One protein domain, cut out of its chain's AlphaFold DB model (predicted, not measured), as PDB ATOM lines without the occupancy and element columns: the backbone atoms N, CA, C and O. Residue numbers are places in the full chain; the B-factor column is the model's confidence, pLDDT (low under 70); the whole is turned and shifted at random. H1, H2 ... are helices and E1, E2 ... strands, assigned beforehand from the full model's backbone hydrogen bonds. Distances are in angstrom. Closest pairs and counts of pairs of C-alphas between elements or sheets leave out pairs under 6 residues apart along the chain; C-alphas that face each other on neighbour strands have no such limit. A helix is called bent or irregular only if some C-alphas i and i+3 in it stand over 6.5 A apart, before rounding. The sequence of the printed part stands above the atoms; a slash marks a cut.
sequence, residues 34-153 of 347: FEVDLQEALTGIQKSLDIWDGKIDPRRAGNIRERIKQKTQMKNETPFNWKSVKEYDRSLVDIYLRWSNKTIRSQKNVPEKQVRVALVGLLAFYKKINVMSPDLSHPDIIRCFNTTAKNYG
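AT A GLANCE: This is residues 34 to 153 of the 347 residues of an uncharacterized protein of Alphaproteobacteria bacterium (UniProt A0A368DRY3). Two long helices, H1 and H3, run side by side in opposite directions, and a small three-stranded sheet with sharply bent strands covers H3, which runs along E2. H2 lies out at one end of the long axis, near the last residues of H1, while H4 packs on the hairpin of E2 and E3 at the other end. The printed part has 120 residues, with four named helices and three named strands in the order H1 H2 E1 E2 E3 H3 H4; the sheet's order is E1 E2 E3, antiparallel, and the class is mixed, helices and strands. It is only just compact, close to loose, with a radius of gyration of the C-alphas of 15.9 A, and only just elongated, spanning 48 by 32 by 23 A.

HOW THE PARTS SIT: H1, residues 34 to 53, and H3, residues 112 to 128, touch at a shallow tilt of 25 degrees, opposite ways; their closest C-alphas are those of Ile 45 and Leu 123, 6.2 A apart. H2, residues 64 to 76, is close to H1 but not clearly touching, the closest C-alphas being those of Ile 51 and Met 74 at 6.6 A. E1, residues 82 to 86, E2, residues 89 to 99, and E3, residues 102 to 111, form a meander, each strand the antiparallel neighbour of the one before. In the hairpin E1 and E2, N 83 and O 94 are 2.8 A apart, within hydrogen-bond range; in the hairpin E2 and E3, N 97 and O 105 are 2.8 A apart, also within range. E2 bends by 73 degrees at residue 92 and E3 by 64 degrees at residue 105. H1 is on the sheet but only grazes it. H3 is on the sheet at a height of 9.9 A, over E2. H4, residues 139 to 152, is on the sheet at a height of 9.3 A, over E2 and E3; the closest C-alphas of E2 and H4 are those of Trp 99 and Cys 144, 6.0 A apart. H1 and H4 only just touch, with 3 pairs of C-alphas within 8 A, the closest being those of Phe 34 and Thr 148 at 6.0 A. H2 is apart from H3 and H4. Every O i to N i+4 pair is within hydrogen-bond range in H1, H2 and H4, and 11 of 13 are in H3.

IN THESE COORDINATES: H1 begins at C-alpha 34, (64.495, 46.700, 139.596), and is 28.4 A long. H2 measures 18.9 A, E1 12.0 A, E2 26.6 A and E3 23.4 A. H3 is 25.4 A long and irregular, with C-alphas 113 and 116 7.0 A apart. H4 is 20.3 A long and ends at C-alpha 152, (66.775, 52.299, 146.900).

THE WHOLE: The two C-alphas farthest apart are those of Arg 65 and Ser 137, 50.7 A. The printed part has no cut and no long link. The mean pLDDT of the printed part is 84.2; residues 56 to 62, 64 to 77 and 87 to 88 are under 70.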
ATOM      1  N   PHE A  34      65.196  47.978 139.703       91.69
ATOM      2  CA  PHE A  34      64.495  46.700 139.596       91.69
ATOM      3  C   PHE A  34      65.051  45.818 138.468       91.69
ATOM      4  O   PHE A  34      65.141  44.602 138.620       91.69
ATOM      5  N   GLU A  35      65.469  46.428 137.356       91.50
ATOM      6  CA  GLU A  35      66.149  45.739 136.258       91.50
ATOM      7  C   GLU A  35      67.517  45.202 136.678       91.50
ATOM      8  O   GLU A  35      67.855  44.065 136.356       91.50
ATOM      9  N   VAL A  36      68.279  45.997 137.435       91.25
ATOM     10  CA  VAL A  36      69.585  45.588 137.966       91.25
ATOM     11  C   VAL A  36      69.425  44.388 138.898       91.25
ATOM     12  O   VAL A  36      70.071  43.361 138.686       91.25
ATOM     13  N   ASP A  37      68.499  44.459 139.860       93.56
ATOM     14  CA  ASP A  37      68.216  43.340 140.767       93.56
ATOM     15  C   ASP A  37      67.750  42.079 140.009       93.56
ATOM     16  O   ASP A  37      68.118  40.958 140.382       93.56
ATOM     17  N   LEU A  38      66.978  42.235 138.923       94.62
ATOM     18  CA  LEU A  38      66.566  41.120 138.065       94.62
ATOM     19  C   LEU A  38      67.759  40.481 137.344       94.62
ATOM     20  O   LEU A  38      67.865  39.254 137.297       94.62
ATOM     21  N   GLN A  39      68.658  41.291 136.781       93.62
ATOM     22  CA  GLN A  39      69.862  40.807 136.104       93.62
ATOM     23  C   GLN A  39      70.803  40.086 137.082       93.62
ATOM     24  O   GLN A  39      71.321  39.009 136.767       93.62
ATOM     25  N   GLU A  40      70.973  40.609 138.297       93.00
ATOM     26  CA  GLU A  40      71.716  39.926 139.361       93.00
ATOM     27  C   GLU A  40      71.062  38.594 139.754       93.00
ATOM     28  O   GLU A  40      71.744  37.573 139.872       93.00
ATOM     29  N   ALA A  41      69.735  38.557 139.892       94.25
ATOM     30  CA  ALA A  41      69.015  37.323 140.193       94.25
ATOM     31  C   ALA A  41      69.172  36.277 139.073       94.25
ATOM     32  O   ALA A  41      69.454  35.111 139.363       94.25
ATOM     33  N   LEU A  42      69.059  36.691 137.802       95.44
ATOM     34  CA  LEU A  42      69.240  35.836 136.621       95.44
ATOM     35  C   LEU A  42      70.663  35.271 136.525       95.44
ATOM     36  O   LEU A  42      70.846  34.080 136.265       95.44
ATOM     37  N   THR A  43      71.676  36.100 136.765       93.19
ATOM     38  CA  THR A  43      73.074  35.645 136.769       93.19
ATOM     39  C   THR A  43      73.360  34.710 137.947       93.19
ATOM     40  O   THR A  43      74.036  33.693 137.771       93.19
ATOM     41  N   GLY A  44      72.805  34.990 139.129       91.69
ATOM     42  CA  GLY A  44      72.931  34.148 140.321       91.69
ATOM     43  C   GLY A  44      72.312  32.755 140.159       91.69
ATOM     44  O   GLY A  44      72.950  31.753 140.509       91.69
ATOM     45  N   ILE A  45      71.108  32.662 139.580       95.31
ATOM     46  CA  ILE A  45      70.458  31.363 139.340       95.31
ATOM     47  C   ILE A  45      71.168  30.564 138.247       95.31
ATOM     48  O   ILE A  45      71.308  29.350 138.389       95.31
ATOM     49  N   GLN A  46      71.676  31.226 137.201       93.56
ATOM     50  CA  GLN A  46      72.421  30.551 136.140       93.56
ATOM     51  C   GLN A  46      73.704  29.924 136.695       93.56
ATOM     52  O   GLN A  46      73.927  28.731 136.501       93.56
ATOM     53  N   LYS A  47      74.474  30.673 137.497       90.38
ATOM     54  CA  LYS A  47      75.641  30.127 138.209       90.38
ATOM     55  C   LYS A  47      75.259  28.965 139.126       90.38
ATOM     56  O   LYS A  47      75.928  27.940 139.134       90.38
ATOM     57  N   SER A  48      74.159  29.090 139.872       92.06
ATOM     58  CA  SER A  48      73.687  28.020 140.763       92.06
ATOM     59  C   SER A  48      73.310  26.738 140.009       92.06
ATOM     60  O   SER A  48      73.550  25.646 140.529       92.06
ATOM     61  N   LEU A  49      72.739  26.862 138.804       92.56
ATOM     62  CA  LEU A  49      72.454  25.747 137.892       92.56
ATOM     63  C   LEU A  49      73.734  25.140 137.318       92.56
ATOM     64  O   LEU A  49      73.843  23.919 137.268       92.56
ATOM     65  N   ASP A  50      74.708  25.960 136.927       89.38
ATOM     66  CA  ASP A  50      75.977  25.478 136.377       89.38
ATOM     67  C   ASP A  50      76.795  24.714 137.433       89.38
ATOM     68  O   ASP A  50      77.315  23.636 137.141       89.38
ATOM     69  N   ILE A  51      76.823  25.203 138.684       88.06
ATOM     70  CA  ILE A  51      77.417  24.493 139.832       88.06
ATOM     71  C   ILE A  51      76.676  23.170 140.090       88.06
ATOM     72  O   ILE A  51      77.314  22.155 140.375       88.06
ATOM     73  N   TRP A  52      75.340  23.159 139.986       88.75
ATOM     74  CA  TRP A  52      74.535  21.949 140.186       88.75
ATOM     75  C   TRP A  52      74.783  20.895 139.098       88.75
ATOM     76  O   TRP A  52      75.059  19.739 139.414       88.75
ATOM     77  N   ASP A  53      74.737  21.304 137.826       87.12
ATOM     78  CA  ASP A  53      74.963  20.444 136.659       87.12
ATOM     79  C   ASP A  53      76.459  20.076 136.487       87.12
ATOM     80  O   ASP A  53      76.803  19.231 135.662       87.12
ATOM     81  N   GLY A  54      77.368  20.709 137.240       80.06
ATOM     82  CA  GLY A  54      78.815  20.516 137.124       80.06
ATOM     83  C   GLY A  54      79.397  21.023 135.796       80.06
ATOM     84  O   GLY A  54      80.423  20.506 135.337       80.06
ATOM     85  N   LYS A  55      78.741  22.002 135.161       72.06
ATOM     86  CA  LYS A  55      79.150  22.579 133.872       72.06
ATOM     87  C   LYS A  55      80.353  23.488 134.055       72.06
ATOM     88  O   LYS A  55      80.300  24.419 134.840       72.06
ATOM     89  N   ILE A  56      81.420  23.245 133.298       59.38
ATOM     90  CA  ILE A  56      82.593  24.129 133.240       59.38
ATOM     91  C   ILE A  56      82.369  25.152 132.127       59.38
ATOM     92  O   ILE A  56      81.989  24.763 131.024       59.38
ATOM     93  N   ASP A  57      82.632  26.433 132.404       56.81
ATOM     94  CA  ASP A  57      82.601  27.495 131.392       56.81
ATOM     95  C   ASP A  57      83.544  27.144 130.219       56.81
ATOM     96  O   ASP A  57      84.762  27.046 130.419       56.81
ATOM     97  N   PRO A  58      83.022  26.967 128.989       51.09
ATOM     98  CA  PRO A  58      83.828  26.624 127.822       51.09
ATOM     99  C   PRO A  58      84.914  27.660 127.516       51.09
ATOM    100  O   PRO A  58      85.973  27.297 127.013       51.09
ATOM    101  N   ARG A  59      84.695  28.943 127.854       53.06
ATOM    102  CA  ARG A  59      85.667  30.028 127.606       53.06
ATOM    103  C   ARG A  59      86.864  29.982 128.553       53.06
ATOM    104  O   ARG A  59      87.877  30.621 128.296       53.06
ATOM    105  N   ARG A  60      86.750  29.220 129.642       49.00
ATOM    106  CA  ARG A  60      87.820  28.946 130.608       49.00
ATOM    107  C   ARG A  60      88.386  27.533 130.457       49.00
ATOM    108  O   ARG A  60      89.248  27.151 131.245       49.00
ATOM    109  N   ALA A  61      87.923  26.754 129.475       48.78
ATOM    110  CA  ALA A  61      88.296  25.356 129.298       48.78
ATOM    111  C   ALA A  61      89.714  25.205 128.723       48.78
ATOM    112  O   ALA A  61      89.901  24.825 127.570       48.78
ATOM    113  N   GLY A  62      90.713  25.457 129.563       58.31
ATOM    114  CA  GLY A  62      92.105  25.140 129.288       58.31
ATOM    115  C   GLY A  62      92.395  23.630 129.300       58.31
ATOM    116  O   GLY A  62      91.490  22.788 129.163       58.31
ATOM    117  N   ASN A  63      93.667  23.270 129.466       71.12
ATOM    118  CA  ASN A  63      94.148  21.884 129.413       71.12
ATOM    119  C   ASN A  63      93.525  21.007 130.523       71.12
ATOM    120  O   ASN A  63      93.005  21.506 131.519       71.12
ATOM    121  N   ILE A  64      93.600  19.673 130.396       67.75
ATOM    122  CA  ILE A  64      92.973  18.701 131.326       67.75
ATOM    123  C   ILE A  64      93.251  19.028 132.810       67.75
ATOM    124  O   ILE A  64      92.343  18.963 133.637       67.75
ATOM    125  N   ARG A  65      94.478  19.448 133.153       66.25
ATOM    126  CA  ARG A  65      94.855  19.856 134.522       66.25
ATOM    127  C   ARG A  65      94.137  21.120 135.008       66.25
ATOM    128  O   ARG A  65      93.772  21.194 136.179       66.25
ATOM    129  N   GLU A  66      93.914  22.095 134.133       67.50
ATOM    130  CA  GLU A  66      93.177  23.323 134.455       67.50
ATOM    131  C   GLU A  66      91.692  23.023 134.636       67.50
ATOM    132  O   GLU A  66      91.098  23.491 135.604       67.50
ATOM    133  N   ARG A  67      91.122  22.134 133.812       63.41
ATOM    134  CA  ARG A  67      89.750  21.633 134.008       63.41
ATOM    135  C   ARG A  67      89.584  20.912 135.347       63.41
ATOM    136  O   ARG A  67      88.558  21.081 135.999       63.41
ATOM    137  N   ILE A  68      90.583  20.136 135.783       66.38
ATOM    138  CA  ILE A  68      90.578  19.484 137.104       66.38
ATOM    139  C   ILE A  68      90.648  20.532 138.223       66.38
ATOM    140  O   ILE A  68      89.809  20.499 139.118       66.38
ATOM    141  N   LYS A  69      91.576  21.502 138.158       66.00
ATOM    142  CA  LYS A  69      91.659  22.599 139.145       66.00
ATOM    143  C   LYS A  69      90.364  23.417 139.220       66.00
ATOM    144  O   LYS A  69      89.919  23.737 140.317       66.00
ATOM    145  N   GLN A  70      89.740  23.706 138.080       64.38
ATOM    146  CA  GLN A  70      88.479  24.445 138.002       64.38
ATOM    147  C   GLN A  70      87.301  23.649 138.565       64.38
ATOM    148  O   GLN A  70      86.510  24.204 139.320       64.38
ATOM    149  N   LYS A  71      87.209  22.339 138.284       62.00
ATOM    150  CA  LYS A  71      86.223  21.467 138.948       62.00
ATOM    151  C   LYS A  71      86.377  21.503 140.468       62.00
ATOM    152  O   LYS A  71      85.374  21.500 141.175       62.00
ATOM    153  N   THR A  72      87.609  21.546 140.972       62.75
ATOM    154  CA  THR A  72      87.877  21.643 142.412       62.75
ATOM    155  C   THR A  72      87.516  23.022 142.974       62.75
ATOM    156  O   THR A  72      86.919  23.089 144.040       62.75
ATOM    157  N   GLN A  73      87.796  24.116 142.257       62.81
ATOM    158  CA  GLN A  73      87.379  25.466 142.665       62.81
ATOM    159  C   GLN A  73      85.856  25.630 142.687       62.81
ATOM    160  O   GLN A  73      85.324  26.140 143.665       62.81
ATOM    161  N   MET A  74      85.144  25.133 141.675       59.97
ATOM    162  CA  MET A  74      83.678  25.210 141.635       59.97
ATOM    163  C   MET A  74      82.999  24.360 142.710       59.97
ATOM    164  O   MET A  74      81.910  24.700 143.156       59.97
ATOM    165  N   LYS A  75      83.646  23.287 143.187       61.03
ATOM    166  CA  LYS A  75      83.185  22.568 144.385       61.03
ATOM    167  C   LYS A  75      83.270  23.415 145.661       61.03
ATOM    168  O   LYS A  75      82.518  23.137 146.589       61.03
ATOM    169  N   ASN A  76      84.154  24.413 145.697       61.50
ATOM    170  CA  ASN A  76      84.339  25.310 146.838       61.50
ATOM    171  C   ASN A  76      83.508  26.599 146.726       61.50
ATOM    172  O   ASN A  76      83.387  27.328 147.708       61.50
ATOM    173  N   GLU A  77      82.943  26.903 145.552       69.81
ATOM    174  CA  GLU A  77      82.046  28.045 145.390       69.81
ATOM    175  C   GLU A  77      80.715  27.784 146.094       69.81
ATOM    176  O   GLU A  77      80.069  26.752 145.905       69.81
ATOM    177  N   THR A  78      80.283  28.742 146.914       73.75
ATOM    178  CA  THR A  78      78.998  28.651 147.603       73.75
ATOM    179  C   THR A  78      77.864  28.986 146.630       73.75
ATOM    180  O   THR A  78      77.789  30.132 146.174       73.75
ATOM    181  N   PRO A  79      76.959  28.040 146.325       83.50
ATOM    182  CA  PRO A  79      75.829  28.298 145.441       83.50
ATOM    183  C   PRO A  79      74.902  29.379 146.012       83.50
ATOM    184  O   PRO A  79      74.643  29.440 147.214       83.50
ATOM    185  N   PHE A  80      74.377  30.238 145.136       87.19
ATOM    186  CA  PHE A  80      73.555  31.379 145.545       87.19
ATOM    187  C   PHE A  80      72.129  30.954 145.923       87.19
ATOM    188  O   PHE A  80      71.576  31.428 146.915       87.19
ATOM    189  N   ASN A  81      71.535  30.035 145.156       94.38
ATOM    190  CA  ASN A  81      70.120  29.667 145.277       94.38
ATOM    191  C   ASN A  81      69.858  28.346 146.001       94.38
ATOM    192  O   ASN A  81      68.700  27.961 146.122       94.38
ATOM    193  N   TRP A  82      70.874  27.638 146.484       92.69
ATOM    194  CA  TRP A  82      70.654  26.392 147.214       92.69
ATOM    195  C   TRP A  82      71.748  26.134 148.244       92.69
ATOM    196  O   TRP A  82      72.811  26.739 148.191       92.69
ATOM    197  N   LYS A  83      71.478  25.264 149.216       91.25
ATOM    198  CA  LYS A  83      72.461  24.797 150.196       91.25
ATOM    199  C   LYS A  83      72.103  23.385 150.640       91.25
ATOM    200  O   LYS A  83      70.961  23.126 151.014       91.25
ATOM    201  N   SER A  84      73.071  22.474 150.626       85.00
ATOM    202  CA  SER A  84      72.880  21.135 151.194       85.00
ATOM    203  C   SER A  84      72.611  21.236 152.695       85.00
ATOM    204  O   SER A  84      73.292  21.980 153.405       85.00
ATOM    205  N   VAL A  85      71.602  20.508 153.178       80.44
ATOM    206  CA  VAL A  85      71.211  20.524 154.600       80.44
ATOM    207  C   VAL A  85      72.350  19.996 155.471       80.44
ATOM    208  O   VAL A  85      72.603  20.511 156.559       80.44
ATOM    209  N   LYS A  86      73.066  18.994 154.961       77.19
ATOM    210  CA  LYS A  86      74.310  18.476 155.521       77.19
ATOM    211  C   LYS A  86      75.440  18.760 154.538       77.19
ATOM    212  O   LYS A  86      75.283  18.560 153.340       77.19
ATOM    213  N   GLU A  87      76.583  19.202 155.052       63.84
ATOM    214  CA  GLU A  87      77.720  19.680 154.247       63.84
ATOM    215  C   GLU A  87      78.242  18.642 153.235       63.84
ATOM    216  O   GLU A  87      78.631  18.999 152.126       63.84
ATOM    217  N   TYR A  88      78.143  17.353 153.574       58.59
ATOM    218  CA  TYR A  88      78.626  16.238 152.751       58.59
ATOM    219  C   TYR A  88      77.513  15.319 152.228       58.59
ATOM    220  O   TYR A  88      77.803  14.282 151.638       58.59
ATOM    221  N   ASP A  89      76.244  15.674 152.442       70.81
ATOM    222  CA  ASP A  89      75.098  14.852 152.049       70.81
ATOM    223  C   ASP A  89      74.073  15.715 151.300       70.81
ATOM    224  O   ASP A  89      73.394  16.578 151.864       70.81
ATOM    225  N   ARG A  90      74.005  15.479 149.983       72.06
ATOM    226  CA  ARG A  90      73.119  16.177 149.046       72.06
ATOM    227  C   ARG A  90      71.725  15.561 148.954       72.06
ATOM    228  O   ARG A  90      70.917  16.088 148.197       72.06
ATOM    229  N   SER A  91      71.410  14.524 149.737       82.62
ATOM    230  CA  SER A  91      70.087  13.884 149.720       82.62
ATOM    231  C   SER A  91      68.950  14.883 149.945       82.62
ATOM    232  O   SER A  91      67.890  14.764 149.326       82.62
ATOM    233  N   LEU A  92      69.198  15.891 150.789       87.25
ATOM    234  CA  LEU A  92      68.288  16.985 151.088       87.25
ATOM    235  C   LEU A  92      68.977  18.336 150.903       87.25
ATOM    236  O   LEU A  92      70.063  18.598 151.431       87.25
ATOM    237  N   VAL A  93      68.295  19.222 150.188       89.81
ATOM    238  CA  VAL A  93      68.799  20.545 149.825       89.81
ATOM    239  C   VAL A  93      67.745  21.597 150.147       89.81
ATOM    240  O   VAL A  93      66.562  21.426 149.862       89.81
ATOM    241  N   ASP A  94      68.175  22.700 150.744       91.00
ATOM    242  CA  ASP A  94      67.365  23.904 150.863       91.00
ATOM    243  C   ASP A  94      67.548  24.756 149.604       91.00
ATOM    244  O   ASP A  94      68.672  24.965 149.153       91.00
ATOM    245  N   ILE A  95      66.454  25.269 149.046       93.56
ATOM    246  CA  ILE A  95      66.433  26.093 147.832       93.56
ATOM    247  C   ILE A  95      65.867  27.469 148.179       93.56
ATOM    248  O   ILE A  95      64.906  27.579 148.944       93.56
ATOM    249  N   TYR A  96      66.447  28.525 147.617       94.50
ATOM    250  CA  TYR A  96      66.167  29.916 147.945       94.50
ATOM    251  C   TYR A  96      65.812  30.717 146.687       94.50
ATOM    252  O   TYR A  96      66.617  30.841 145.761       94.50
ATOM    253  N   LEU A  97      64.630  31.335 146.696       94.56
ATOM    254  CA  LEU A  97      64.312  32.472 145.838       94.56
ATOM    255  C   LEU A  97      65.040  33.685 146.422       94.56
ATOM    256  O   LEU A  97      64.707  34.136 147.525       94.56
ATOM    257  N   ARG A  98      66.047  34.191 145.710       94.00
ATOM    258  CA  ARG A  98      66.835  35.353 146.132       94.00
ATOM    259  C   ARG A  98      66.575  36.562 145.246       94.00
ATOM    260  O   ARG A  98      66.361  36.418 144.049       94.00
ATOM    261  N   TRP A  99      66.604  37.741 145.844       94.94
ATOM    262  CA  TRP A  99      66.434  39.012 145.151       94.94
ATOM    263  C   TRP A  99      67.178  40.097 145.918       94.94
ATOM    264  O   TRP A  99      67.051  40.154 147.144       94.94
ATOM    265  N   SER A 100      67.971  40.924 145.232       89.38
ATOM    266  CA  SER A 100      68.775  41.989 145.851       89.38
ATOM    267  C   SER A 100      69.547  41.512 147.098       89.38
ATOM    268  O   SER A 100      69.427  42.050 148.204       89.38
ATOM    269  N   ASN A 101      70.251  40.380 146.954       84.06
ATOM    270  CA  ASN A 101      70.997  39.674 148.011       84.06
ATOM    271  C   ASN A 101      70.199  39.227 149.255       84.06
ATOM    272  O   ASN A 101      70.780  38.752 150.233       84.06
ATOM    273  N   LYS A 102      68.865  39.295 149.222       89.94
ATOM    274  CA  LYS A 102      67.977  38.820 150.289       89.94
ATOM    275  C   LYS A 102      67.243  37.555 149.865       89.94
ATOM    276  O   LYS A 102      66.995  37.318 148.687       89.94
ATOM    277  N   THR A 103      66.894  36.720 150.842       90.31
ATOM    278  CA  THR A 103      66.044  35.545 150.606       90.31
ATOM    279  C   THR A 103      64.582  35.965 150.702       90.31
ATOM    280  O   THR A 103      64.141  36.395 151.764       90.31
ATOM    281  N   ILE A 104      63.843  35.826 149.603       90.12
ATOM    282  CA  ILE A 104      62.421  36.178 149.501       90.12
ATOM    283  C   ILE A 104      61.531  35.012 149.934       90.12
ATOM    284  O   ILE A 104      60.560  35.188 150.674       90.12
ATOM    285  N   ARG A 105      61.877  33.804 149.479       86.50
ATOM    286  CA  ARG A 105      61.169  32.557 149.782       86.50
ATOM    287  C   ARG A 105      62.158  31.399 149.789       86.50
ATOM    288  O   ARG A 105      63.196  31.450 149.133       86.50
ATOM    289  N   SER A 106      61.842  30.346 150.534       88.81
ATOM    290  CA  SER A 106      62.690  29.157 150.620       88.81
ATOM    291  C   SER A 106      61.866  27.879 150.615       88.81
ATOM    292  O   SER A 106      60.818  27.840 151.261       88.81
ATOM    293  N   GLN A 107      62.382  26.837 149.975       87.69
ATOM    294  CA  GLN A 107      61.910  25.461 150.099       87.69
ATOM    295  C   GLN A 107      62.955  24.660 150.861       87.69
ATOM    296  O   GLN A 107      64.107  24.606 150.445       87.69
ATOM    297  N   LYS A 108      62.567  24.072 151.994       86.94
ATOM    298  CA  LYS A 108      63.507  23.398 152.897       86.94
ATOM    299  C   LYS A 108      63.387  21.888 152.845       86.94
ATOM    300  O   LYS A 108      62.268  21.389 152.954       86.94
ATOM    301  N   ASN A 109      64.512  21.178 152.839       86.50
ATOM    302  CA  ASN A 109      64.577  19.718 152.724       86.50
ATOM    303  C   ASN A 109      63.937  19.198 151.422       86.50
ATOM    304  O   ASN A 109      63.033  18.360 151.463       86.50
ATOM    305  N   VAL A 110      64.356  19.731 150.276       89.00
ATOM    306  CA  VAL A 110      63.968  19.234 148.949       89.00
ATOM    307  C   VAL A 110      64.826  18.010 148.600       89.00
ATOM    308  O   VAL A 110      66.048  18.094 148.740       89.00
ATOM    309  N   PRO A 111      64.235  16.891 148.140       89.56
ATOM    310  CA  PRO A 111      65.002  15.738 147.673       89.56
ATOM    311  C   PRO A 111      65.897  16.091 146.482       89.56
ATOM    312  O   PRO A 111      65.431  16.742 145.545       89.56
ATOM    313  N   GLU A 112      67.137  15.593 146.464       89.00
ATOM    314  CA  GLU A 112      68.141  15.865 145.415       89.00
ATOM    315  C   GLU A 112      67.574  15.793 143.985       89.00
ATOM    316  O   GLU A 112      67.767  16.699 143.174       89.00
ATOM    317  N   LYS A 113      66.789  14.744 143.701       90.25
ATOM    318  CA  LYS A 113      66.186  14.478 142.384       90.25
ATOM    319  C   LYS A 113      65.276  15.605 141.878       90.25
ATOM    320  O   LYS A 113      65.095  15.740 140.674       90.25
ATOM    321  N   GLN A 114      64.701  16.408 142.775       92.06
ATOM    322  CA  GLN A 114      63.781  17.499 142.437       92.06
ATOM    323  C   GLN A 114      64.460  18.876 142.428       92.06
ATOM    324  O   GLN A 114      63.885  19.837 141.915       92.06
ATOM    325  N   VAL A 115      65.687  18.993 142.946       93.38
ATOM    326  CA  VAL A 115      66.379  20.285 143.087       93.38
ATOM    327  C   VAL A 115      66.568  20.962 141.739       93.38
ATOM    328  O   VAL A 115      66.260  22.142 141.588       93.38
ATOM    329  N   ARG A 116      67.007  20.208 140.726       94.44
ATOM    330  CA  ARG A 116      67.211  20.753 139.382       94.44
ATOM    331  C   ARG A 116      65.920  21.328 138.791       94.44
ATOM    332  O   ARG A 116      65.958  22.396 138.190       94.44
ATOM    333  N   VAL A 117      64.790  20.644 138.987       94.94
ATOM    334  CA  VAL A 117      63.469  21.104 138.523       94.94
ATOM    335  C   VAL A 117      63.111  22.431 139.188       94.94
ATOM    336  O   VAL A 117      62.738  23.374 138.496       94.94
ATOM    337  N   ALA A 118      63.323  22.547 140.501       94.69
ATOM    338  CA  ALA A 118      63.075  23.784 141.234       94.69
ATOM    339  C   ALA A 118      63.975  24.942 140.770       94.69
ATOM    340  O   ALA A 118      63.495  26.061 140.616       94.69
ATOM    341  N   LEU A 119      65.265  24.690 140.514       96.25
ATOM    342  CA  LEU A 119      66.198  25.712 140.020       96.25
ATOM    343  C   LEU A 119      65.844  26.184 138.599       96.25
ATOM    344  O   LEU A 119      65.924  27.375 138.305       96.25
ATOM    345  N   VAL A 120      65.416  25.269 137.723       96.06
ATOM    346  CA  VAL A 120      64.898  25.619 136.388       96.06
ATOM    347  C   VAL A 120      63.588  26.402 136.503       96.06
ATOM    348  O   VAL A 120      63.400  27.372 135.769       96.06
ATOM    349  N   GLY A 121      62.723  26.034 137.453       95.44
ATOM    350  CA  GLY A 121      61.529  26.796 137.816       95.44
ATOM    351  C   GLY A 121      61.859  28.236 138.205       95.44
ATOM    352  O   GLY A 121      61.273  29.160 137.648       95.44
ATOM    353  N   LEU A 122      62.868  28.432 139.062       96.38
ATOM    354  CA  LEU A 122      63.312  29.761 139.493       96.38
ATOM    355  C   LEU A 122      63.819  30.586 138.311       96.38
ATOM    356  O   LEU A 122      63.448  31.748 138.161       96.38
ATOM    357  N   LEU A 123      64.629  29.979 137.438       96.44
ATOM    358  CA  LEU A 123      65.112  30.634 136.223       96.44
ATOM    359  C   LEU A 123      63.949  31.067 135.317       96.44
ATOM    360  O   LEU A 123      63.948  32.190 134.813       96.44
ATOM    361  N   ALA A 124      62.965  30.190 135.105       95.31
ATOM    362  CA  ALA A 124      61.789  30.493 134.296       95.31
ATOM    363  C   ALA A 124      60.922  31.592 134.928       95.31
ATOM    364  O   ALA A 124      60.433  32.465 134.212       95.31
ATOM    365  N   PHE A 125      60.774  31.577 136.255       95.50
ATOM    366  CA  PHE A 125      60.082  32.612 137.015       95.50
ATOM    367  C   PHE A 125      60.741  33.978 136.818       95.50
ATOM    368  O   PHE A 125      60.069  34.900 136.361       95.50
ATOM    369  N   TYR A 126      62.057  34.104 137.044       95.94
ATOM    370  CA  TYR A 126      62.765  35.372 136.833       95.94
ATOM    371  C   TYR A 126      62.633  35.876 135.393       95.94
ATOM    372  O   TYR A 126      62.338  37.047 135.181       95.94
ATOM    373  N   LYS A 127      62.774  34.994 134.395       94.38
ATOM    374  CA  LYS A 127      62.646  35.366 132.974       94.38
ATOM    375  C   LYS A 127      61.271  35.918 132.593       94.38
ATOM    376  O   LYS A 127      61.170  36.613 131.589       94.38
ATOM    377  N   LYS A 128      60.223  35.588 133.350       93.00
ATOM    378  CA  LYS A 128      58.861  36.071 133.100       93.00
ATOM    379  C   LYS A 128      58.531  37.378 133.818       93.00
ATOM    380  O   LYS A 128      57.491  37.962 133.528       93.00
ATOM    381  N   ILE A 129      59.387  37.853 134.725       93.31
ATOM    382  CA  ILE A 129      59.178  39.138 135.396       93.31
ATOM    383  C   ILE A 129      59.333  40.261 134.368       93.31
ATOM    384  O   ILE A 129      60.398  40.449 133.782       93.31
ATOM    385  N   ASN A 130      58.268  41.035 134.173       90.00
ATOM    386  CA  ASN A 130      58.302  42.234 133.349       90.00
ATOM    387  C   ASN A 130      58.800  43.420 134.187       90.00
ATOM    388  O   ASN A 130      58.160  43.815 135.157       90.00
ATOM    389  N   VAL A 131      59.945  43.990 133.806       88.62
ATOM    390  CA  VAL A 131      60.589  45.110 134.516       88.62
ATOM    391  C   VAL A 131      59.746  46.386 134.468       88.62
ATOM    392  O   VAL A 131      59.671  47.110 135.455       88.62
ATOM    393  N   MET A 132      59.102  46.661 133.331       84.88
ATOM    394  CA  MET A 132      58.323  47.888 133.119       84.88
ATOM    395  C   MET A 132      56.956  47.833 133.805       84.88
ATOM    396  O   MET A 132      56.397  48.864 134.161       84.88
ATOM    397  N   SER A 133      56.409  46.626 133.952       88.12
ATOM    398  CA  SER A 133      55.089  46.379 134.533       88.12
ATOM    399  C   SER A 133      55.108  45.057 135.307       88.12
ATOM    400  O   SER A 133      54.651  44.037 134.788       88.12
ATOM    401  N   PRO A 134      55.700  45.032 136.517       89.06
ATOM    402  CA  PRO A 134      55.743  43.820 137.324       89.06
ATOM    403  C   PRO A 134      54.323  43.371 137.677       89.06
ATOM    404  O   PRO A 134      53.453  44.194 137.956       89.06
ATOM    405  N   ASP A 135      54.083  42.059 137.689       88.56
ATOM    406  CA  ASP A 135      52.792  41.504 138.099       88.56
ATOM    407  C   ASP A 135      52.616  41.632 139.621       88.56
ATOM    408  O   ASP A 135      53.011  40.770 140.409       88.56
ATOM    409  N   LEU A 136      52.007  42.746 140.030       87.25
ATOM    410  CA  LEU A 136      51.689  43.069 141.420       87.25
ATOM    411  C   LEU A 136      50.462  42.306 141.953       87.25
ATOM    412  O   LEU A 136      49.974  42.625 143.036       87.25
ATOM    413  N   SER A 137      49.962  41.299 141.228       85.75
ATOM    414  CA  SER A 137      49.056  40.292 141.788       85.75
ATOM    415  C   SER A 137      49.814  39.105 142.389       85.75
ATOM    416  O   SER A 137      49.266  38.392 143.228       85.75
ATOM    417  N   HIS A 138      51.073  38.889 141.993       87.31
ATOM    418  CA  HIS A 138      51.859  37.737 142.414       87.31
ATOM    419  C   HIS A 138      52.603  38.013 143.735       87.31
ATOM    420  O   HIS A 138      53.450  38.912 143.790       87.31
ATOM    421  N   PRO A 139      52.420  37.194 144.791       86.12
ATOM    422  CA  PRO A 139      53.005  37.454 146.111       86.12
ATOM    423  C   PRO A 139      54.535  37.539 146.097       86.12
ATOM    424  O   PRO A 139      55.110  38.463 146.673       86.12
ATOM    425  N   ASP A 140      55.210  36.618 145.404       89.50
ATOM    426  CA  ASP A 140      56.674  36.646 145.299       89.50
ATOM    427  C   ASP A 140      57.206  37.857 144.495       89.50
ATOM    428  O   ASP A 140      58.219  38.434 144.888       89.50
ATOM    429  N   ILE A 141      56.512  38.317 143.440       91.94
ATOM    430  CA  ILE A 141      56.932  39.493 142.647       91.94
ATOM    431  C   ILE A 141      56.769  40.780 143.457       91.94
ATOM    432  O   ILE A 141      57.683  41.602 143.477       91.94
ATOM    433  N   ILE A 142      55.664  40.932 144.193       91.00
ATOM    434  CA  ILE A 142      55.460  42.076 145.096       91.00
ATOM    435  C   ILE A 142      56.576  42.145 146.142       91.00
ATOM    436  O   ILE A 142      57.076  43.225 146.453       91.00
ATOM    437  N   ARG A 143      57.008  40.996 146.682       89.69
ATOM    438  CA  ARG A 143      58.127  40.949 147.633       89.69
ATOM    439  C   ARG A 143      59.448  41.357 146.991       89.69
ATOM    440  O   ARG A 143      60.198  42.103 147.621       89.69
ATOM    441  N   CYS A 144      59.732  40.903 145.771       92.94
ATOM    442  CA  CYS A 144      60.894  41.356 145.004       92.94
ATOM    443  C   CYS A 144      60.847  42.878 144.800       92.94
ATOM    444  O   CYS A 144      61.782  43.576 145.192       92.94
ATOM    445  N   PHE A 145      59.719  43.401 144.309       92.94
ATOM    446  CA  PHE A 145      59.497  44.830 144.074       92.94
ATOM    447  C   PHE A 145      59.712  45.663 145.339       92.94
ATOM    448  O   PHE A 145      60.513  46.594 145.349       92.94
ATOM    449  N   ASN A 146      59.078  45.275 146.446       91.88
ATOM    450  CA  ASN A 146      59.212  45.969 147.726       91.88
ATOM    451  C   ASN A 146      60.622  45.878 148.311       91.88
ATOM    452  O   ASN A 146      61.052  46.781 149.029       91.88
ATOM    453  N   THR A 147      61.350  44.800 148.017       93.31
ATOM    454  CA  THR A 147      62.744  44.651 148.440       93.31
ATOM    455  C   THR A 147      63.643  45.636 147.704       93.31
ATOM    456  O   THR A 147      64.428  46.321 148.361       93.31
ATOM    457  N   THR A 148      63.482  45.762 146.384       92.94
ATOM    458  CA  THR A 148      64.160  46.795 145.589       92.94
ATOM    459  C   THR A 148      63.774  48.182 146.086       92.94
ATOM    460  O   THR A 148      64.646  48.957 146.462       92.94
ATOM    461  N   ALA A 149      62.477  48.485 146.190       91.44
ATOM    462  CA  ALA A 149      62.015  49.802 146.619       91.44
ATOM    463  C   ALA A 149      62.634  50.210 147.966       91.44
ATOM    464  O   ALA A 149      63.190  51.297 148.097       91.44
ATOM    465  N   LYS A 150      62.676  49.286 148.934       91.62
ATOM    466  CA  LYS A 150      63.321  49.513 150.232       91.62
ATOM    467  C   LYS A 150      64.830  49.758 150.134       91.62
ATOM    468  O   LYS A 150      65.341  50.590 150.875       91.62
ATOM    469  N   ASN A 151      65.547  49.021 149.285       91.06
ATOM    470  CA  ASN A 151      66.998  49.164 149.144       91.06
ATOM    471  C   ASN A 151      67.394  50.502 148.492       91.06
ATOM    472  O   ASN A 151      68.454  51.031 148.811       91.06
ATOM    473  N   TYR A 152      66.529  51.057 147.639       88.88
ATOM    474  CA  TYR A 152      66.775  52.299 146.900       88.88
ATOM    475  C   TYR A 152      65.979  53.510 147.425       88.88
ATOM    476  O   TYR A 152      66.033  54.579 146.825       88.88
ATOM    477  N   GLY A 153      65.244  53.369 148.535       89.44
ATOM    478  CA  GLY A 153      64.454  54.457 149.129       89.44
ATOM    479  C   GLY A 153      63.235  54.892 148.301       89.44
ATOM    480  O   GLY A 153      62.797  56.032 148.419       89.44
TER     481      GLY A 153